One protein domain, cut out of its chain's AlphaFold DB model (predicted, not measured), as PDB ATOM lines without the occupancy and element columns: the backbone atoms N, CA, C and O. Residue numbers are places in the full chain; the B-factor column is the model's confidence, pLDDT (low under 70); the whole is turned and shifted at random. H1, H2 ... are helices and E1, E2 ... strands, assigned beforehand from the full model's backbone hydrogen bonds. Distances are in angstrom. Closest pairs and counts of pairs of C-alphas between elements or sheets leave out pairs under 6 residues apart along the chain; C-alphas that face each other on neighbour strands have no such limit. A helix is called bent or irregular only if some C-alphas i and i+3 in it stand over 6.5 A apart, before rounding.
ATOM      1  N   MET A  65     144.275 128.315 103.532       71.12
ATOM      2  CA  MET A  65     142.886 128.380 103.998       71.12
ATOM      3  C   MET A  65     142.706 129.436 105.085       71.12
ATOM      4  O   MET A  65     143.564 129.606 105.953       71.12
ATOM      5  N   TYR A  66     141.555 130.113 105.068       68.69
ATOM      6  CA  TYR A  66     141.214 131.144 106.044       68.69
ATOM      7  C   TYR A  66     139.882 130.862 106.754       68.69
ATOM      8  O   TYR A  66     138.808 130.890 106.152       68.69
ATOM      9  N   LEU A  67     139.943 130.639 108.069       70.31
ATOM     10  CA  LEU A  67     138.788 130.428 108.945       70.31
ATOM     11  C   LEU A  67     138.493 131.693 109.765       70.31
ATOM     12  O   LEU A  67     138.773 131.771 110.962       70.31
ATOM     13  N   GLY A  68     137.910 132.699 109.109       62.50
ATOM     14  CA  GLY A  68     137.582 133.990 109.729       62.50
ATOM     15  C   GLY A  68     136.345 134.016 110.638       62.50
ATOM     16  O   GLY A  68     136.178 134.976 111.391       62.50
ATOM     17  N   SER A  69     135.461 133.014 110.551       67.25
ATOM     18  CA  SER A  69     134.174 132.992 111.276       67.25
ATOM     19  C   SER A  69     133.597 131.576 111.492       67.25
ATOM     20  O   SER A  69     132.406 131.337 111.292       67.25
ATOM     21  N   ARG A  70     134.450 130.602 111.852       75.06
ATOM     22  CA  ARG A  70     134.062 129.192 112.074       75.06
ATOM     23  C   ARG A  70     133.036 129.050 113.211       75.06
ATOM     24  O   ARG A  70     133.380 129.312 114.356       75.06
ATOM     25  N   GLY A  71     131.840 128.554 112.921       74.50
ATOM     26  CA  GLY A  71     130.714 128.415 113.849       74.50
ATOM     27  C   GLY A  71     129.598 129.427 113.575       74.50
ATOM     28  O   GLY A  71     128.445 129.147 113.880       74.50
ATOM     29  N   LEU A  72     129.913 130.564 112.943       75.38
ATOM     30  CA  LEU A  72     128.940 131.595 112.563       75.38
ATOM     31  C   LEU A  72     128.367 131.411 111.150       75.38
ATOM     32  O   LEU A  72     127.525 132.212 110.745       75.38
ATOM     33  N   ALA A  73     128.813 130.409 110.382       76.69
ATOM     34  CA  ALA A  73     128.201 130.093 109.097       76.69
ATOM     35  C   ALA A  73     127.004 129.150 109.299       76.69
ATOM     36  O   ALA A  73     125.885 129.535 108.975       76.69
ATOM     37  N   THR A  74     127.204 127.961 109.881       78.00
ATOM     38  CA  THR A  74     126.122 126.960 110.061       78.00
ATOM     39  C   THR A  74     125.673 126.720 111.509       78.00
ATOM     40  O   THR A  74     124.882 125.809 111.749       78.00
ATOM     41  N   GLY A  75     126.180 127.478 112.490       81.50
ATOM     42  CA  GLY A  75     125.916 127.225 113.917       81.50
ATOM     43  C   GLY A  75     126.637 125.988 114.475       81.50
ATOM     44  O   GLY A  75     126.365 125.556 115.596       81.50
ATOM     45  N   ASP A  76     127.542 125.391 113.691       83.31
ATOM     46  CA  ASP A  76     128.219 124.130 113.994       83.31
ATOM     47  C   ASP A  76     129.713 124.196 113.635       83.31
ATOM     48  O   ASP A  76     130.121 124.259 112.473       83.31
ATOM     49  N   LEU A  77     130.548 124.121 114.675       82.25
ATOM     50  CA  LEU A  77     132.009 124.127 114.594       82.25
ATOM     51  C   LEU A  77     132.592 122.965 113.773       82.25
ATOM     52  O   LEU A  77     133.762 123.042 113.385       82.25
ATOM     53  N   ASN A  78     131.845 121.884 113.541       83.81
ATOM     54  CA  ASN A  78     132.285 120.733 112.756       83.81
ATOM     55  C   ASN A  78     131.986 120.913 111.266       83.81
ATOM     56  O   ASN A  78     132.886 120.707 110.452       83.81
ATOM     57  N   LYS A  79     130.772 121.356 110.912       80.94
ATOM     58  CA  LYS A  79     130.384 121.680 109.526       80.94
ATOM     59  C   LYS A  79     131.217 122.835 108.969       80.94
ATOM     60  O   LYS A  79     131.754 122.721 107.869       80.94
ATOM     61  N   ASP A  80     131.438 123.880 109.766       80.00
ATOM     62  CA  ASP A  80     132.258 125.045 109.389       80.00
ATOM     63  C   ASP A  80     133.776 124.750 109.354       80.00
ATOM     64  O   ASP A  80     134.576 125.616 109.006       80.00
ATOM     65  N   ALA A  81     134.194 123.533 109.719       80.44
ATOM     66  CA  ALA A  81     135.564 123.036 109.559       80.44
ATOM     67  C   ALA A  81     135.667 121.831 108.610       80.44
ATOM     68  O   ALA A  81     136.761 121.285 108.441       80.44
ATOM     69  N   PHE A  82     134.559 121.410 107.986       82.00
ATOM     70  CA  PHE A  82     134.539 120.263 107.082       82.00
ATOM     71  C   PHE A  82     135.551 120.386 105.927       82.00
ATOM     72  O   PHE A  82     136.280 119.417 105.729       82.00
ATOM     73  N   PRO A  83     135.688 121.533 105.218       78.56
ATOM     74  CA  PRO A  83     136.645 121.638 104.115       78.56
ATOM     75  C   PRO A  83     138.080 121.360 104.571       78.56
ATOM     76  O   PRO A  83     138.720 120.454 104.050       78.56
ATOM     77  N   VAL A  84     138.551 122.059 105.612       78.69
ATOM     78  CA  VAL A  84     139.917 121.894 106.141       78.69
ATOM     79  C   VAL A  84     140.164 120.451 106.590       78.69
ATOM     80  O   VAL A  84     141.197 119.875 106.269       78.69
ATOM     81  N   ARG A  85     139.200 119.834 107.288       79.62
ATOM     82  CA  ARG A  85     139.299 118.425 107.706       79.62
ATOM     83  C   ARG A  85     139.371 117.466 106.519       79.62
ATOM     84  O   ARG A  85     140.176 116.544 106.563       79.62
ATOM     85  N   HIS A  86     138.573 117.682 105.475       78.88
ATOM     86  CA  HIS A  86     138.580 116.843 104.277       78.88
ATOM     87  C   HIS A  86     139.936 116.900 103.562       78.88
ATOM     88  O   HIS A  86     140.521 115.849 103.334       78.88
ATOM     89  N   PHE A  87     140.500 118.089 103.323       78.75
ATOM     90  CA  PHE A  87     141.829 118.206 102.702       78.75
ATOM     91  C   PHE A  87     142.949 117.551 103.537       78.75
ATOM     92  O   PHE A  87     143.862 116.959 102.963       78.75
ATOM     93  N   VAL A  88     142.861 117.569 104.875       78.56
ATOM     94  CA  VAL A  88     143.788 116.813 105.743       78.56
ATOM     95  C   VAL A  88     143.600 115.294 105.599       78.56
ATOM     96  O   VAL A  88     144.593 114.569 105.544       78.56
ATOM     97  N   THR A  89     142.362 114.798 105.488       78.50
ATOM     98  CA  THR A  89     142.073 113.374 105.215       78.50
ATOM     99  C   THR A  89     142.638 112.930 103.861       78.50
ATOM    100  O   THR A  89     143.312 111.902 103.794       78.50
ATOM    101  N   GLU A  90     142.475 113.752 102.819       80.88
ATOM    102  CA  GLU A  90     143.057 113.544 101.481       80.88
ATOM    103  C   GLU A  90     144.586 113.785 101.426       80.88
ATOM    104  O   GLU A  90     145.195 113.761 100.359       80.88
ATOM    105  N   ARG A  91     145.237 113.965 102.585       77.69
ATOM    106  CA  ARG A  91     146.696 114.080 102.770       77.69
ATOM    107  C   ARG A  91     147.358 115.319 102.156       77.69
ATOM    108  O   ARG A  91     148.580 115.314 101.978       77.69
ATOM    109  N   PHE A  92     146.599 116.379 101.874       79.50
ATOM    110  CA  PHE A  92     147.174 117.653 101.442       79.50
ATOM    111  C   PHE A  92     147.955 118.327 102.575       79.50
ATOM    112  O   PHE A  92     147.584 118.269 103.749       79.50
ATOM    113  N   GLU A  93     149.037 118.999 102.197       79.00
ATOM    114  CA  GLU A  93     149.772 119.910 103.073       79.00
ATOM    115  C   GLU A  93     149.141 121.299 102.946       79.00
ATOM    116  O   GLU A  93     148.854 121.746 101.834       79.00
ATOM    117  N   LEU A  94     148.859 121.959 104.070       82.00
ATOM    118  CA  LEU A  94     148.116 123.222 104.072       82.00
ATOM    119  C   LEU A  94     148.472 124.135 105.245       82.00
ATOM    120  O   LEU A  94     148.868 123.687 106.324       82.00
ATOM    121  N   LEU A  95     148.260 125.431 105.036       79.69
ATOM    122  CA  LEU A  95     148.343 126.491 106.026       79.69
ATOM    123  C   LEU A  95     146.929 127.020 106.290       79.69
ATOM    124  O   LEU A  95     146.283 127.573 105.402       79.69
ATOM    125  N   CYS A  96     146.444 126.868 107.521       79.69
ATOM    126  CA  CYS A  96     145.131 127.332 107.954       79.69
ATOM    127  C   CYS A  96     145.280 128.496 108.942       79.69
ATOM    128  O   CYS A  96     145.605 128.293 110.114       79.69
ATOM    129  N   ALA A  97     144.990 129.712 108.483       80.88
ATOM    130  CA  ALA A  97     144.907 130.899 109.326       80.88
ATOM    131  C   ALA A  97     143.488 131.039 109.905       80.88
ATOM    132  O   ALA A  97     142.508 131.131 109.165       80.88
ATOM    133  N   GLN A  98     143.357 131.066 111.229       79.75
ATOM    134  CA  GLN A  98     142.087 131.216 111.942       79.75
ATOM    135  C   GLN A  98     142.037 132.564 112.670       79.75
ATOM    136  O   GLN A  98     142.995 132.944 113.341       79.75
ATOM    137  N   SER A  99     140.904 133.268 112.596       82.44
ATOM    138  CA  SER A  99     140.650 134.467 113.407       82.44
ATOM    139  C   SER A  99     139.614 134.184 114.490       82.44
ATOM    140  O   SER A  99     138.611 133.513 114.245       82.44
ATOM    141  N   TYR A 100     139.829 134.738 115.683       82.69
ATOM    142  CA  TYR A 100     138.866 134.665 116.782       82.69
ATOM    143  C   TYR A 100     138.006 135.930 116.910       82.69
ATOM    144  O   TYR A 100     137.020 135.921 117.643       82.69
ATOM    145  N   SER A 101     138.309 136.993 116.150       79.62
ATOM    146  CA  SER A 101     137.643 138.294 116.288       79.62
ATOM    147  C   SER A 101     136.124 138.252 116.115       79.62
ATOM    148  O   SER A 101     135.418 138.950 116.831       79.62
ATOM    149  N   LYS A 102     135.604 137.423 115.200       82.19
ATOM    150  CA  LYS A 102     134.153 137.314 114.964       82.19
ATOM    151  C   LYS A 102     133.501 136.272 115.878       82.19
ATOM    152  O   LYS A 102     132.438 136.526 116.425       82.19
ATOM    153  N   ASN A 103     134.176 135.144 116.104       82.62
ATOM    154  CA  ASN A 103     133.661 134.009 116.880       82.62
ATOM    155  C   ASN A 103     133.639 134.216 118.402       82.62
ATOM    156  O   ASN A 103     132.878 133.547 119.091       82.62
ATOM    157  N   PHE A 104     134.506 135.080 118.929       85.06
ATOM    158  CA  PHE A 104     134.595 135.400 120.359       85.06
ATOM    159  C   PHE A 104     134.296 136.888 120.633       85.06
ATOM    160  O   PHE A 104     134.515 137.369 121.737       85.06
ATOM    161  N   GLY A 105     133.879 137.659 119.618       86.19
ATOM    162  CA  GLY A 105     133.722 139.120 119.710       86.19
ATOM    163  C   GLY A 105     135.037 139.911 119.852       86.19
ATOM    164  O   GLY A 105     135.012 141.137 119.931       86.19
ATOM    165  N   LEU A 106     136.192 139.234 119.857       86.19
ATOM    166  CA  LEU A 106     137.527 139.788 120.126       86.19
ATOM    167  C   LEU A 106     138.108 140.588 118.938       86.19
ATOM    168  O   LEU A 106     139.196 140.303 118.424       86.19
ATOM    169  N   CYS A 107     137.362 141.580 118.452       82.25
ATOM    170  CA  CYS A 107     137.774 142.463 117.360       82.25
ATOM    171  C   CYS A 107     139.000 143.310 117.732       82.25
ATOM    172  O   CYS A 107     139.953 143.351 116.951       82.25
ATOM    173  N   GLY A 108     139.004 143.923 118.921       80.62
ATOM    174  CA  GLY A 108     140.108 144.764 119.408       80.62
ATOM    175  C   GLY A 108     141.390 143.984 119.718       80.62
ATOM    176  O   GLY A 108     142.457 144.365 119.257       80.62
ATOM    177  N   GLU A 109     141.276 142.835 120.389       80.75
ATOM    178  CA  GLU A 109     142.403 142.018 120.890       80.75
ATOM    179  C   GLU A 109     143.306 141.379 119.813       80.75
ATOM    180  O   GLU A 109     144.312 140.750 120.132       80.75
ATOM    181  N   ARG A 110     142.931 141.478 118.532       81.81
ATOM    182  CA  ARG A 110     143.679 140.960 117.364       81.81
ATOM    183  C   ARG A 110     144.064 139.467 117.405       81.81
ATOM    184  O   ARG A 110     144.983 139.048 116.706       81.81
ATOM    185  N   VAL A 111     143.326 138.647 118.152       83.12
ATOM    186  CA  VAL A 111     143.638 137.219 118.352       83.12
ATOM    187  C   VAL A 111     143.366 136.364 117.105       83.12
ATOM    188  O   VAL A 111     142.294 136.430 116.488       83.12
ATOM    189  N   GLY A 112     144.305 135.473 116.797       84.12
ATOM    190  CA  GLY A 112     144.191 134.439 115.770       84.12
ATOM    191  C   GLY A 112     145.154 133.279 116.024       84.12
ATOM    192  O   GLY A 112     145.838 133.245 117.044       84.12
ATOM    193  N   SER A 113     145.200 132.327 115.096       82.00
ATOM    194  CA  SER A 113     146.134 131.196 115.098       82.00
ATOM    195  C   SER A 113     146.535 130.835 113.666       82.00
ATOM    196  O   SER A 113     145.734 130.997 112.745       82.00
ATOM    197  N   LEU A 114     147.756 130.330 113.478       83.50
ATOM    198  CA  LEU A 114     148.229 129.760 112.217       83.50
ATOM    199  C   LEU A 114     148.569 128.285 112.444       83.50
ATOM    200  O   LEU A 114     149.570 127.960 113.080       83.50
ATOM    201  N   THR A 115     147.741 127.398 111.902       84.06
ATOM    202  CA  THR A 115     147.989 125.953 111.895       84.06
ATOM    203  C   THR A 115     148.657 125.570 110.581       84.06
ATOM    204  O   THR A 115     148.224 126.023 109.524       84.06
ATOM    205  N   ILE A 116     149.680 124.715 110.627       83.50
ATOM    206  CA  ILE A 116     150.350 124.190 109.430       83.50
ATOM    207  C   ILE A 116     150.342 122.668 109.493       83.50
ATOM    208  O   ILE A 116     150.764 122.074 110.485       83.50
ATOM    209  N   VAL A 117     149.855 122.048 108.424       83.06
ATOM    210  CA  VAL A 117     149.821 120.600 108.229       83.06
ATOM    211  C   VAL A 117     150.854 120.252 107.169       83.06
ATOM    212  O   VAL A 117     150.787 120.757 106.052       83.06
ATOM    213  N   SER A 118     151.799 119.384 107.521       83.88
ATOM    214  CA  SER A 118     152.805 118.845 106.607       83.88
ATOM    215  C   SER A 118     152.944 117.339 106.814       83.88
ATOM    216  O   SER A 118     152.659 116.816 107.896       83.88
ATOM    217  N   ARG A 119     153.379 116.637 105.768       82.50
ATOM    218  CA  ARG A 119     153.669 115.199 105.775       82.50
ATOM    219  C   ARG A 119     154.947 114.869 106.557       82.50
ATOM    220  O   ARG A 119     155.063 113.750 107.053       82.50
ATOM    221  N   ASP A 120     155.874 115.822 106.686       83.75
ATOM    222  CA  ASP A 120     157.211 115.626 107.258       83.75
ATOM    223  C   ASP A 120     157.422 116.417 108.565       83.75
ATOM    224  O   ASP A 120     157.367 117.647 108.603       83.75
ATOM    225  N   ASN A 121     157.714 115.709 109.660       83.38
ATOM    226  CA  ASN A 121     157.912 116.313 110.984       83.38
ATOM    227  C   ASN A 121     159.190 117.194 111.058       83.38
ATOM    228  O   ASN A 121     159.092 118.347 111.483       83.38
ATOM    229  N   PRO A 122     160.367 116.753 110.562       88.06
ATOM    230  CA  PRO A 122     161.513 117.635 110.318       88.06
ATOM    231  C   PRO A 122     161.176 118.946 109.583       88.06
ATOM    232  O   PRO A 122     161.701 120.000 109.949       88.06
ATOM    233  N   SER A 123     160.287 118.926 108.584       84.56
ATOM    234  CA  SER A 123     159.833 120.139 107.886       84.56
ATOM    235  C   SER A 123     159.023 121.060 108.791       84.56
ATOM    236  O   SER A 123     159.292 122.258 108.800       84.56
ATOM    237  N   LEU A 124     158.121 120.533 109.624       84.25
ATOM    238  CA  LEU A 124     157.395 121.332 110.622       84.25
ATOM    239  C   LEU A 124     158.340 122.019 111.623       84.25
ATOM    240  O   LEU A 124     158.119 123.179 111.969       84.25
ATOM    241  N   ILE A 125     159.422 121.352 112.039       86.94
ATOM    242  CA  ILE A 125     160.447 121.943 112.919       86.94
ATOM    243  C   ILE A 125     161.184 123.089 112.203       86.94
ATOM    244  O   ILE A 125     161.328 124.178 112.769       86.94
ATOM    245  N   ARG A 126     161.596 122.888 110.942       89.00
ATOM    246  CA  ARG A 126     162.231 123.933 110.111       89.00
ATOM    247  C   ARG A 126     161.302 125.135 109.897       89.00
ATOM    248  O   ARG A 126     161.716 126.270 110.130       89.00
ATOM    249  N   ILE A 127     160.045 124.887 109.528       87.12
ATOM    250  CA  ILE A 127     159.008 125.908 109.320       87.12
ATOM    251  C   ILE A 127     158.751 126.690 110.615       87.12
ATOM    252  O   ILE A 127     158.768 127.919 110.596       87.12
ATOM    253  N   ARG A 128     158.595 126.008 111.761       85.31
ATOM    254  CA  ARG A 128     158.427 126.666 113.068       85.31
ATOM    255  C   ARG A 128     159.613 127.571 113.409       85.31
ATOM    256  O   ARG A 128     159.391 128.666 113.915       85.31
ATOM    257  N   SER A 129     160.846 127.145 113.128       88.94
ATOM    258  CA  SER A 129     162.041 127.970 113.351       88.94
ATOM    259  C   SER A 129     161.977 129.282 112.555       88.94
ATOM    260  O   SER A 129     162.056 130.364 113.137       88.94
ATOM    261  N   GLN A 130     161.713 129.199 111.247       91.38
ATOM    262  CA  GLN A 130     161.608 130.378 110.377       91.38
ATOM    263  C   GLN A 130     160.434 131.295 110.756       91.38
ATOM    264  O   GLN A 130     160.586 132.515 110.774       91.38
ATOM    265  N   LEU A 131     159.285 130.735 111.149       86.50
ATOM    266  CA  LEU A 131     158.142 131.523 111.624       86.50
ATOM    267  C   LEU A 131     158.416 132.236 112.954       86.50
ATOM    268  O   LEU A 131     157.944 133.354 113.140       86.50
ATOM    269  N   MET A 132     159.190 131.639 113.868       83.62
ATOM    270  CA  MET A 132     159.600 132.313 115.106       83.62
ATOM    271  C   MET A 132     160.603 133.446 114.840       83.62
ATOM    272  O   MET A 132     160.532 134.473 115.514       83.62
ATOM    273  N   LEU A 133     161.487 133.306 113.843       88.00
ATOM    274  CA  LEU A 133     162.355 134.398 113.385       88.00
ATOM    275  C   LEU A 133     161.531 135.539 112.773       88.00
ATOM    276  O   LEU A 133     161.649 136.678 113.220       88.00
ATOM    277  N   ALA A 134     160.632 135.232 111.831       86.56
ATOM    278  CA  ALA A 134     159.750 136.219 111.210       86.56
ATOM    279  C   ALA A 134     158.891 136.957 112.252       86.56
ATOM    280  O   ALA A 134     158.906 138.183 112.303       86.56
ATOM    281  N   ALA A 135     158.223 136.229 113.155       81.75
ATOM    282  CA  ALA A 135     157.437 136.820 114.240       81.75
ATOM    283  C   ALA A 135     158.283 137.711 115.167       81.75
ATOM    284  O   ALA A 135     157.825 138.783 115.574       81.75
ATOM    285  N   ARG A 136     159.526 137.312 115.473       83.06
ATOM    286  CA  ARG A 136     160.449 138.134 116.265       83.06
ATOM    287  C   ARG A 136     160.791 139.444 115.552       83.06
ATOM    288  O   ARG A 136     160.773 140.484 116.203       83.06
ATOM    289  N   CYS A 137     161.048 139.405 114.246       88.25
ATOM    290  CA  CYS A 137     161.328 140.593 113.436       88.25
ATOM    291  C   CYS A 137     160.101 141.501 113.235       88.25
ATOM    292  O   CYS A 137     160.268 142.713 113.156       88.25
ATOM    293  N   THR A 138     158.884 140.950 113.156       86.12
ATOM    294  CA  THR A 138     157.659 141.740 112.924       86.12
ATOM    295  C   THR A 138     157.111 142.400 114.190       86.12
ATOM    296  O   THR A 138     156.702 143.557 114.141       86.12
ATOM    297  N   TRP A 139     157.054 141.678 115.315       80.69
ATOM    298  CA  TRP A 139     156.363 142.154 116.526       80.69
ATOM    299  C   TRP A 139     156.944 141.637 117.854       80.69
ATOM    300  O   TRP A 139     156.356 141.873 118.906       80.69
ATOM    301  N   SER A 140     158.095 140.954 117.841       82.69
ATOM    302  CA  SER A 140     158.736 140.305 119.001       82.69
ATOM    303  C   SER A 140     157.891 139.211 119.681       82.69
ATOM    304  O   SER A 140     158.205 138.026 119.553       82.69
ATOM    305  N   THR A 141     156.810 139.584 120.371       74.69
ATOM    306  CA  THR A 141     155.896 138.700 121.114       74.69
ATOM    307  C   THR A 141     154.441 139.142 120.912       74.69
ATOM    308  O   THR A 141     154.158 140.330 121.068       74.69
ATOM    309  N   PRO A 142     153.499 138.229 120.605       78.06
ATOM    310  CA  PRO A 142     152.114 138.590 120.304       78.06
ATOM    311  C   PRO A 142     151.318 139.059 121.544       78.06
ATOM    312  O   PRO A 142     151.681 138.715 122.673       78.06
ATOM    313  N   PRO A 143     150.195 139.785 121.358       79.50
ATOM    314  CA  PRO A 143     149.288 140.165 122.442       79.50
ATOM    315  C   PRO A 143     148.768 138.953 123.226       79.50
ATOM    316  O   PRO A 143     148.239 137.999 122.656       79.50
ATOM    317  N   HIS A 144     148.900 138.998 124.553       81.69
ATOM    318  CA  HIS A 144     148.637 137.841 125.414       81.69
ATOM    319  C   HIS A 144     147.211 137.794 125.997       81.69
ATOM    320  O   HIS A 144     146.759 136.720 126.388       81.69
ATOM    321  N   LEU A 145     146.505 138.930 126.092       87.50
ATOM    322  CA  LEU A 145     145.235 139.046 126.824       87.50
ATOM    323  C   LEU A 145     144.109 138.242 126.159       87.50
ATOM    324  O   LEU A 145     143.695 137.217 126.698       87.50
ATOM    325  N   GLY A 146     143.664 138.626 124.963       84.25
ATOM    326  CA  GLY A 146     142.637 137.885 124.232       84.25
ATOM    327  C   GLY A 146     143.023 136.434 123.921       84.25
ATOM    328  O   GLY A 146     142.155 135.565 123.863       84.25
ATOM    329  N   ALA A 147     144.318 136.134 123.794       83.94
ATOM    330  CA  ALA A 147     144.806 134.766 123.638       83.94
ATOM    331  C   ALA A 147     144.619 133.923 124.920       83.94
ATOM    332  O   ALA A 147     144.249 132.752 124.826       83.94
ATOM    333  N   ARG A 148     144.774 134.517 126.118       87.69
ATOM    334  CA  ARG A 148     144.370 133.892 127.392       87.69
ATOM    335  C   ARG A 148     142.855 133.723 127.489       87.69
ATOM    336  O   ARG A 148     142.421 132.659 127.908       87.69
ATOM    337  N   ILE A 149     142.058 134.710 127.063       88.81
ATOM    338  CA  ILE A 149     140.583 134.615 127.067       88.81
ATOM    339  C   ILE A 149     140.119 133.412 126.228       88.81
ATOM    340  O   ILE A 149     139.358 132.576 126.714       88.81
ATOM    341  N   VAL A 150     140.637 133.270 125.001       89.06
ATOM    342  CA  VAL A 150     140.346 132.116 124.133       89.06
ATOM    343  C   VAL A 150     140.795 130.801 124.783       89.06
ATOM    344  O   VAL A 150     140.034 129.837 124.765       89.06
ATOM    345  N   ALA A 151     141.978 130.751 125.402       89.19
ATOM    346  CA  ALA A 151     142.452 129.551 126.096       89.19
ATOM    347  C   ALA A 151     141.562 129.160 127.293       89.19
ATOM    348  O   ALA A 151     141.221 127.990 127.438       89.19
ATOM    349  N   THR A 152     141.131 130.118 128.120       90.88
ATOM    350  CA  THR A 152     140.228 129.868 129.258       90.88
ATOM    351  C   THR A 152     138.874 129.319 128.810       90.88
ATOM    352  O   THR A 152     138.362 128.397 129.439       90.88
ATOM    353  N   ILE A 153     138.306 129.841 127.717       90.88
ATOM    354  CA  ILE A 153     137.017 129.370 127.187       90.88
ATOM    355  C   ILE A 153     137.154 127.988 126.532       90.88
ATOM    356  O   ILE A 153     136.295 127.138 126.732       90.88
ATOM    357  N   LEU A 154     138.227 127.739 125.772       89.38
ATOM    358  CA  LEU A 154     138.419 126.461 125.076       89.38
ATOM    359  C   LEU A 154     138.832 125.306 126.002       89.38
ATOM    360  O   LEU A 154     138.488 124.163 125.712       89.38
ATOM    361  N   ASN A 155     139.543 125.586 127.099       90.62
ATOM    362  CA  ASN A 155     140.022 124.558 128.030       90.62
ATOM    363  C   ASN A 155     139.018 124.226 129.154       90.62
ATOM    364  O   ASN A 155     139.200 123.226 129.842       90.62
ATOM    365  N   ASN A 156     137.980 125.044 129.366       93.75
ATOM    366  CA  ASN A 156     136.929 124.782 130.353       93.75
ATOM    367  C   ASN A 156     135.671 124.225 129.652       93.75
ATOM    368  O   ASN A 156     135.034 124.968 128.902       93.75
TER     369      ASN A 156
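What this domain is: This is residues 65 to 156 of the 267 residues of the protein "Aspartate aminotransferase" of Chiloscyllium punctatum (UniProt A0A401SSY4). A narrow sheet of three strands, with E1 much the shortest, stands in the middle of a thin, open arrangement of three helices that touch no other helix. H1 covers one face of the sheet, the long helix H2 stands off beyond the edge strand E3 and comes near it at Leu 124, and H3 comes near the beginning of E3 at Ala 147. The 92 printed residues hold three named helices and three named strands, in the order E1 H1 E2 E3 H2 H3; the sheet is mixed, in the order E1, E2, E3, and the class is mixed, helices and strands. The whole is only just compact, close to loose, with a radius of gyration of the C-alphas of 14.6 A and spans of 36 by 36 by 22 A.

How they stand to each other: In the sheet, E2, residues 94 to 99, is the inner strand between the edge strands E1, residues 65 to 67, and E3, residues 112 to 117. E1 and E2 are parallel at 23 degrees, with N 67 and O 97 within hydrogen-bond range at 2.8 A. E2 and E3 form a hairpin, antiparallel at 166 degrees, with N 96 and O 115 at 2.8 A and N 113 and O 98 at 2.9 A. H1, residues 79 to 89, is on the sheet at a height of 9.6 A. It lies over E2 and runs along the strands, at 11 degrees to E2 on the local plane; its closest C-alphas to E2 are those of Val 84 and Cys 96, 7.7 A apart. With H1 on one face of the sheet, there are two layers. E1, H1 and E2 make a strand-helix-strand unit, two parallel neighbour strands with a helix between, and its crossover is right-handed. H1 is irregular: C-alphas 80 and 83 are 7.7 A apart. H2, residues 121 to 139, is only just not on the sheet, with 4 pairs of C-alphas within 10 A; its closest C-alphas to E3 are those of Leu 124 and Ile 116, 7.7 A apart. H3, residues 145 to 155, is also only just not on the sheet, with 4 such pairs; the C-alphas of Ala 147 and Gly 112, the closest of H3 and E3, are 7.9 A apart. H2 and H3 are apart, as are H1 and H2. In H2 and H3 every O i to N i+4 pair is within hydrogen-bond range, in H1 5 of 7.

Where its parts are: E2 is 16.4 A long and E3 16.7 A, from first to last C-alpha, while E1 is 6.7 A and begins at C-alpha 65, (142.886, 128.380, 103.998). H2 is 26.5 A long, from C-alpha 121 at (157.912, 116.313, 110.984). H1 is 15.0 A and H3 15.4 A, ending at C-alpha 155, (140.022, 124.558, 128.030).

The domain as a whole: The two C-alphas farthest apart, those of Thr 74 and Cys 137, are 37.9 A apart. The printed part has no cut. The links E1 to H1 and E2 to E3 are long. Residues 133 to 139, which belong to H2, stand free. The mean pLDDT of the printed part is 82.2; residue 66 and residues 68 to 69 are under 70.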